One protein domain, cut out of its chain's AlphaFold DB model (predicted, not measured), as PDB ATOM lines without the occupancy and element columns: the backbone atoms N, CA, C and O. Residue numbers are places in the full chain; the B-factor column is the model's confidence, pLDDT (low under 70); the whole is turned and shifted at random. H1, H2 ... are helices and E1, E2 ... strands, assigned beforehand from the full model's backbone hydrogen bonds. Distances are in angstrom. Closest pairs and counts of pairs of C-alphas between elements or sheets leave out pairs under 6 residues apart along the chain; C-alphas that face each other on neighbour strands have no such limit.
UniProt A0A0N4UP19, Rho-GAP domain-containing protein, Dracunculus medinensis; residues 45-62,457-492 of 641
ATOM      1  N   ASP A  45      36.420  84.904  17.269       47.47
ATOM      2  CA  ASP A  45      35.639  86.062  17.639       47.47
ATOM      3  C   ASP A  45      36.566  87.177  18.115       47.47
ATOM      4  O   ASP A  45      36.598  87.567  19.284       47.47
ATOM      5  N   SER A  46      37.311  87.704  17.141       55.24
ATOM      6  CA  SER A  46      38.208  88.831  17.209       55.24
ATOM      7  C   SER A  46      37.359  90.025  17.594       55.24
ATOM      8  O   SER A  46      36.850  90.801  16.784       55.24
ATOM      9  N   SER A  47      37.153  90.127  18.900       67.98
ATOM     10  CA  SER A  47      36.535  91.254  19.569       67.98
ATOM     11  C   SER A  47      37.306  92.529  19.264       67.98
ATOM     12  O   SER A  47      36.769  93.609  19.482       67.98
ATOM     13  N   THR A  48      38.524  92.412  18.724       79.03
ATOM     14  CA  THR A  48      39.452  93.506  18.546       79.03
ATOM     15  C   THR A  48      40.016  93.561  17.130       79.03
ATOM     16  O   THR A  48      40.703  92.660  16.669       79.03
ATOM     17  N   TRP A  49      39.719  94.650  16.427       81.99
ATOM     18  CA  TRP A  49      40.113  94.862  15.039       81.99
ATOM     19  C   TRP A  49      41.251  95.861  14.954       81.99
ATOM     20  O   TRP A  49      41.189  96.923  15.571       81.99
ATOM     21  N   LYS A  50      42.272  95.530  14.162       80.95
ATOM     22  CA  LYS A  50      43.420  96.401  13.907       80.95
ATOM     23  C   LYS A  50      43.304  97.046  12.528       80.95
ATOM     24  O   LYS A  50      43.006  96.367  11.538       80.95
ATOM     25  N   SER A  51      43.503  98.358  12.498       79.67
ATOM     26  CA  SER A  51      43.714  99.132  11.273       79.67
ATOM     27  C   SER A  51      45.129  98.900  10.736       79.67
ATOM     28  O   SER A  51      46.001  98.428  11.469       79.67
ATOM     29  N   THR A  52      45.362  99.243   9.469       78.68
ATOM     30  CA  THR A  52      46.696  99.247   8.842       78.68
ATOM     31  C   THR A  52      47.711 100.106   9.606       78.68
ATOM     32  O   THR A  52      48.871  99.720   9.710       78.68
ATOM     33  N   ASP A  53      47.259 101.185  10.255       77.16
ATOM     34  CA  ASP A  53      48.078 102.055  11.117       77.16
ATOM     35  C   ASP A  53      48.374 101.460  12.515       77.16
ATOM     36  O   ASP A  53      48.938 102.127  13.384       77.16
ATOM     37  N   GLY A  54      47.943 100.224  12.792       77.00
ATOM     38  CA  GLY A  54      48.109  99.563  14.093       77.00
ATOM     39  C   GLY A  54      47.087  99.977  15.162       77.00
ATOM     40  O   GLY A  54      47.172  99.520  16.302       77.00
ATOM     41  N   ILE A  55      46.099 100.810  14.815       76.90
ATOM     42  CA  ILE A  55      45.034 101.225  15.738       76.90
ATOM     43  C   ILE A  55      44.120 100.042  16.032       76.90
ATOM     44  O   ILE A  55      43.486  99.495  15.133       76.90
ATOM     45  N   GLU A  56      44.018  99.698  17.309       78.87
ATOM     46  CA  GLU A  56      43.239  98.570  17.788       78.87
ATOM     47  C   GLU A  56      41.891  99.029  18.383       78.87
ATOM     48  O   GLU A  56      41.833  99.865  19.288       78.87
ATOM     49  N   VAL A  57      40.781  98.496  17.863       80.34
ATOM     50  CA  VAL A  57      39.413  98.872  18.247       80.34
ATOM     51  C   VAL A  57      38.630  97.639  18.671       80.34
ATOM     52  O   VAL A  57      38.412  96.726  17.877       80.34
ATOM     53  N   ARG A  58      38.125  97.644  19.912       80.58
ATOM     54  CA  ARG A  58      37.170  96.625  20.359       80.58
ATOM     55  C   ARG A  58      35.782  96.880  19.777       80.58
ATOM     56  O   ARG A  58      35.175  97.915  20.066       80.58
ATOM     57  N   ILE A  59      35.275  95.934  18.994       81.86
ATOM     58  CA  ILE A  59      33.921  95.977  18.445       81.86
ATOM     59  C   ILE A  59      32.927  95.623  19.544       81.86
ATOM     60  O   ILE A  59      33.021  94.579  20.189       81.86
ATOM     61  N   LYS A  60      31.935  96.493  19.716       82.79
ATOM     62  CA  LYS A  60      30.767  96.251  20.560       82.79
ATOM     63  C   LYS A  60      29.544  96.017  19.683       82.79
ATOM     64  O   LYS A  60      29.461  96.555  18.573       82.79
ATOM     65  N   GLU A  61      28.598  95.256  20.216       84.52
ATOM     66  CA  GLU A  61      27.237  95.215  19.688       84.52
ATOM     67  C   GLU A  61      26.648  96.629  19.608       84.52
ATOM     68  O   GLU A  61      26.950  97.506  20.426       84.52
ATOM     69  N   THR A  62      25.836  96.871  18.585       87.98
ATOM     70  CA  THR A  62      25.238  98.187  18.331       87.98
ATOM     71  C   THR A  62      23.879  98.061  17.676       87.98
ATOM     72  O   THR A  62      23.586  97.072  17.014       87.98
ATOM     73  N   ARG A 457      27.655  91.206  17.981       88.35
ATOM     74  CA  ARG A 457      29.104  91.369  17.779       88.35
ATOM     75  C   ARG A 457      29.588  90.559  16.575       88.35
ATOM     76  O   ARG A 457      30.393  91.049  15.788       88.35
ATOM     77  N   GLU A 458      29.064  89.354  16.418       88.80
ATOM     78  CA  GLU A 458      29.403  88.397  15.367       88.80
ATOM     79  C   GLU A 458      28.957  88.929  14.005       88.80
ATOM     80  O   GLU A 458      29.754  88.975  13.068       88.80
ATOM     81  N   LEU A 459      27.713  89.412  13.906       90.11
ATOM     82  CA  LEU A 459      27.208  90.033  12.684       90.11
ATOM     83  C   LEU A 459      28.023  91.281  12.331       90.11
ATOM     84  O   LEU A 459      28.429  91.445  11.182       90.11
ATOM     85  N   ARG A 460      28.341  92.131  13.313       91.66
ATOM     86  CA  ARG A 460      29.161  93.326  13.078       91.66
ATOM     87  C   ARG A 460      30.585  92.993  12.633       91.66
ATOM     88  O   ARG A 460      31.098  93.652  11.735       91.66
ATOM     89  N   SER A 461      31.198  91.961  13.205       89.50
ATOM     90  CA  SER A 461      32.506  91.453  12.775       89.50
ATOM     91  C   SER A 461      32.474  91.013  11.305       89.50
ATOM     92  O   SER A 461      33.341  91.387  10.518       89.50
ATOM     93  N   GLN A 462      31.414  90.316  10.886       90.72
ATOM     94  CA  GLN A 462      31.241  89.903   9.489       90.72
ATOM     95  C   GLN A 462      31.024  91.086   8.538       90.72
ATOM     96  O   GLN A 462      31.581  91.089   7.441       90.72
ATOM     97  N   ILE A 463      30.282  92.115   8.964       91.65
ATOM     98  CA  ILE A 463      30.143  93.374   8.213       91.65
ATOM     99  C   ILE A 463      31.522  94.005   7.981       91.65
ATOM    100  O   ILE A 463      31.833  94.391   6.855       91.65
ATOM    101  N   LEU A 464      32.371  94.081   9.012       90.48
ATOM    102  CA  LEU A 464      33.716  94.644   8.863       90.48
ATOM    103  C   LEU A 464      34.640  93.754   8.023       90.48
ATOM    104  O   LEU A 464      35.458  94.283   7.273       90.48
ATOM    105  N   SER A 465      34.487  92.430   8.081       90.85
ATOM    106  CA  SER A 465      35.206  91.501   7.197       90.85
ATOM    107  C   SER A 465      34.847  91.745   5.737       90.85
ATOM    108  O   SER A 465      35.731  91.927   4.903       90.85
ATOM    109  N   LYS A 466      33.551  91.866   5.431       89.39
ATOM    110  CA  LYS A 466      33.094  92.226   4.085       89.39
ATOM    111  C   LYS A 466      33.550  93.611   3.655       89.39
ATOM    112  O   LYS A 466      33.860  93.815   2.481       89.39
ATOM    113  N   LEU A 467      33.661  94.548   4.591       89.04
ATOM    114  CA  LEU A 467      34.194  95.866   4.291       89.04
ATOM    115  C   LEU A 467      35.703  95.842   4.005       89.04
ATOM    116  O   LEU A 467      36.152  96.577   3.133       89.04
ATOM    117  N   ARG A 468      36.469  94.970   4.671       89.58
ATOM    118  CA  ARG A 468      37.893  94.743   4.376       89.58
ATOM    119  C   ARG A 468      38.097  94.207   2.958       89.58
ATOM    120  O   ARG A 468      39.031  94.631   2.291       89.58
ATOM    121  N   GLU A 469      37.226  93.297   2.520       89.85
ATOM    122  CA  GLU A 469      37.245  92.729   1.164       89.85
ATOM    123  C   GLU A 469      36.842  93.757   0.092       89.85
ATOM    124  O   GLU A 469      37.427  93.778  -0.986       89.85
ATOM    125  N   THR A 470      35.841  94.598   0.378       89.65
ATOM    126  CA  THR A 470      35.250  95.506  -0.622       89.65
ATOM    127  C   THR A 470      35.987  96.844  -0.716       89.65
ATOM    128  O   THR A 470      36.372  97.250  -1.805       89.65
ATOM    129  N   ASP A 471      36.169  97.534   0.417       89.80
ATOM    130  CA  ASP A 471      36.680  98.911   0.502       89.80
ATOM    131  C   ASP A 471      37.581  99.087   1.755       89.80
ATOM    132  O   ASP A 471      37.162  99.699   2.751       89.80
ATOM    133  N   PRO A 472      38.838  98.598   1.739       88.28
ATOM    134  CA  PRO A 472      39.734  98.663   2.901       88.28
ATOM    135  C   PRO A 472      40.042 100.102   3.357       88.28
ATOM    136  O   PRO A 472      40.123 100.364   4.555       88.28
ATOM    137  N   GLU A 473      40.108 101.076   2.440       88.87
ATOM    138  CA  GLU A 473      40.360 102.484   2.794       88.87
ATOM    139  C   GLU A 473      39.240 103.105   3.643       88.87
ATOM    140  O   GLU A 473      39.484 103.923   4.535       88.87
ATOM    141  N   LYS A 474      37.979 102.755   3.349       88.21
ATOM    142  CA  LYS A 474      36.837 103.240   4.133       88.21
ATOM    143  C   LYS A 474      36.793 102.553   5.494       88.21
ATOM    144  O   LYS A 474      36.420 103.206   6.469       88.21
ATOM    145  N   LEU A 475      37.189 101.277   5.565       88.39
ATOM    146  CA  LEU A 475      37.323 100.547   6.825       88.39
ATOM    147  C   LEU A 475      38.341 101.219   7.748       88.39
ATOM    148  O   LEU A 475      38.014 101.482   8.900       88.39
ATOM    149  N   ASP A 476      39.536 101.548   7.256       86.04
ATOM    150  CA  ASP A 476      40.572 102.181   8.079       86.04
ATOM    151  C   ASP A 476      40.119 103.547   8.623       86.04
ATOM    152  O   ASP A 476      40.225 103.810   9.824       86.04
ATOM    153  N   LYS A 477      39.486 104.381   7.784       86.64
ATOM    154  CA  LYS A 477      38.876 105.653   8.224       86.64
ATOM    155  C   LYS A 477      37.816 105.442   9.307       86.64
ATOM    156  O   LYS A 477      37.746 106.214  10.265       86.64
ATOM    157  N   LEU A 478      36.997 104.406   9.164       86.66
ATOM    158  CA  LEU A 478      35.968 104.055  10.135       86.66
ATOM    159  C   LEU A 478      36.575 103.579  11.459       86.66
ATOM    160  O   LEU A 478      36.145 104.030  12.519       86.66
ATOM    161  N   LEU A 479      37.592 102.714  11.422       86.17
ATOM    162  CA  LEU A 479      38.294 102.245  12.619       86.17
ATOM    163  C   LEU A 479      38.979 103.409  13.343       86.17
ATOM    164  O   LEU A 479      38.855 103.528  14.564       86.17
ATOM    165  N   TYR A 480      39.597 104.331  12.601       84.31
ATOM    166  CA  TYR A 480      40.125 105.571  13.163       84.31
ATOM    167  C   TYR A 480      39.026 106.365  13.885       84.31
ATOM    168  O   TYR A 480      39.171 106.694  15.064       84.31
ATOM    169  N   GLN A 481      37.878 106.599  13.240       82.76
ATOM    170  CA  GLN A 481      36.745 107.302  13.853       82.76
ATOM    171  C   GLN A 481      36.228 106.597  15.117       82.76
ATOM    172  O   GLN A 481      36.059 107.244  16.152       82.76
ATOM    173  N   LEU A 482      36.038 105.277  15.084       82.29
ATOM    174  CA  LEU A 482      35.607 104.506  16.253       82.29
ATOM    175  C   LEU A 482      36.623 104.578  17.402       82.29
ATOM    176  O   LEU A 482      36.226 104.692  18.566       82.29
ATOM    177  N   SER A 483      37.922 104.575  17.095       79.90
ATOM    178  CA  SER A 483      38.977 104.742  18.100       79.90
ATOM    179  C   SER A 483      38.900 106.115  18.781       79.90
ATOM    180  O   SER A 483      38.926 106.191  20.012       79.90
ATOM    181  N   THR A 484      38.697 107.195  18.013       77.84
ATOM    182  CA  THR A 484      38.578 108.560  18.557       77.84
ATOM    183  C   THR A 484      37.336 108.723  19.432       77.84
ATOM    184  O   THR A 484      37.409 109.343  20.496       77.84
ATOM    185  N   LEU A 485      36.214 108.107  19.045       71.99
ATOM    186  CA  LEU A 485      34.988 108.095  19.842       71.99
ATOM    187  C   LEU A 485      35.204 107.362  21.170       71.99
ATOM    188  O   LEU A 485      34.889 107.917  22.225       71.99
ATOM    189  N   ASN A 486      35.827 106.180  21.150       67.67
ATOM    190  CA  ASN A 486      36.160 105.436  22.368       67.67
ATOM    191  C   ASN A 486      37.101 106.228  23.295       67.67
ATOM    192  O   ASN A 486      36.887 106.259  24.508       67.67
ATOM    193  N   GLN A 487      38.098 106.927  22.745       60.28
ATOM    194  CA  GLN A 487      38.999 107.779  23.529       60.28
ATOM    195  C   GLN A 487      38.303 109.023  24.103       60.28
ATOM    196  O   GLN A 487      38.622 109.438  25.217       60.28
ATOM    197  N   SER A 488      37.352 109.622  23.379       52.39
ATOM    198  CA  SER A 488      36.597 110.787  23.865       52.39
ATOM    199  C   SER A 488      35.743 110.452  25.093       52.39
ATOM    200  O   SER A 488      35.673 111.241  26.034       52.39
ATOM    201  N   ILE A 489      35.178 109.240  25.134       50.58
ATOM    202  CA  ILE A 489      34.429 108.733  26.287       50.58
ATOM    203  C   ILE A 489      35.372 108.557  27.489       50.58
ATOM    204  O   ILE A 489      35.028 108.965  28.595       50.58
ATOM    205  N   LEU A 490      36.590 108.039  27.284       41.83
ATOM    206  CA  LEU A 490      37.578 107.875  28.361       41.83
ATOM    207  C   LEU A 490      38.114 109.215  28.900       41.83
ATOM    208  O   LEU A 490      38.262 109.367  30.111       41.83
ATOM    209  N   LYS A 491      38.355 110.212  28.035       40.45
ATOM    210  CA  LYS A 491      38.827 111.549  28.452       40.45
ATOM    211  C   LYS A 491      37.771 112.342  29.227       40.45
ATOM    212  O   LYS A 491      38.133 113.086  30.129       40.45
ATOM    213  N   ASN A 492      36.485 112.150  28.931       38.88
ATOM    214  CA  ASN A 492      35.395 112.821  29.649       38.88
ATOM    215  C   ASN A 492      35.091 112.202  31.029       38.88
ATOM    216  O   ASN A 492      34.425 112.841  31.840       38.88
TER     217      ASN A 492
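This is residues 45 to 62 and 457 to 492 of the 641 residues of the protein "Rho-GAP domain-containing protein" of Dracunculus medinensis (UniProt A0A0N4UP19). What shape do these atoms make? Two helices, H1 and H2, form a helical hairpin opened like a V, joined at its point by a tight link, and the small strand hairpin of E1 and E2 packs over H2, with E2 the nearer strand. The last residues of H2, 487 to 492, stick out beyond the rest. What is it made of, and how large is it? The 54 printed residues hold two named strands and two named helices in the order E1, E2, H1, H2, with one antiparallel sheet of order E1 - E2, and the class is mostly helix. The whole is compact, with a radius of gyration of the C-alphas of 11.1 A, and its outline is elongated, spanning 34 by 22 by 16 A.

How do the two strands pair? E1, residues 48 to 50, and E2, residues 56 to 58, are antiparallel neighbours at 154 degrees and form a hairpin. N 49 and O 57 are within hydrogen-bond range at 2.8 A, and so are N 57 and O 49 at 2.8 A. Where do the helices stand? H1, residues 457 to 470, touches H2, residues 472 to 492, through 464 to 468 of H1 and 474 to 475 of H2 alone; the closest C-alphas, of Leu 467 and Leu 475, are 6.2 A apart. They run opposite ways at a steep tilt of 41 degrees, and in both helices every O i to N i+4 pair is within hydrogen-bond range. How near are the strands to the helices? The closest C-alphas of E2 and H2, those of Val 57 and Ser 483, are 5.9 A apart, and those of E1 and H2, Lys 50 and Leu 479, are 7.9 A apart. E1 and H1 are apart.

Where does the first strand lie? E1 begins at C-alpha 48, (39.452, 93.506, 18.546), and is 6.8 A long; E2, residues 56 to 58, is 6.9 A long. Where do the helices run? H1, residues 457 to 470, begins at C-alpha 457, (29.104, 91.369, 17.779), and is 19.8 A long. H2, residues 472 to 492, is 30.6 A long and ends at C-alpha 492, (35.395, 112.821, 29.649).

How far does it reach? The two C-alphas farthest apart, those of Glu 469 and Asn 492, are 34.9 A apart. Is the printed part cut? Residues 63 to 456 are not printed, and C-alphas 62 and 457 are 7.9 A apart across the cut. The links E1 to E2 and H1 to H2 are tight. Where is confidence low? The mean pLDDT of the printed part is 78.9, and residues 45 to 47 and 486 to 492 are under 70.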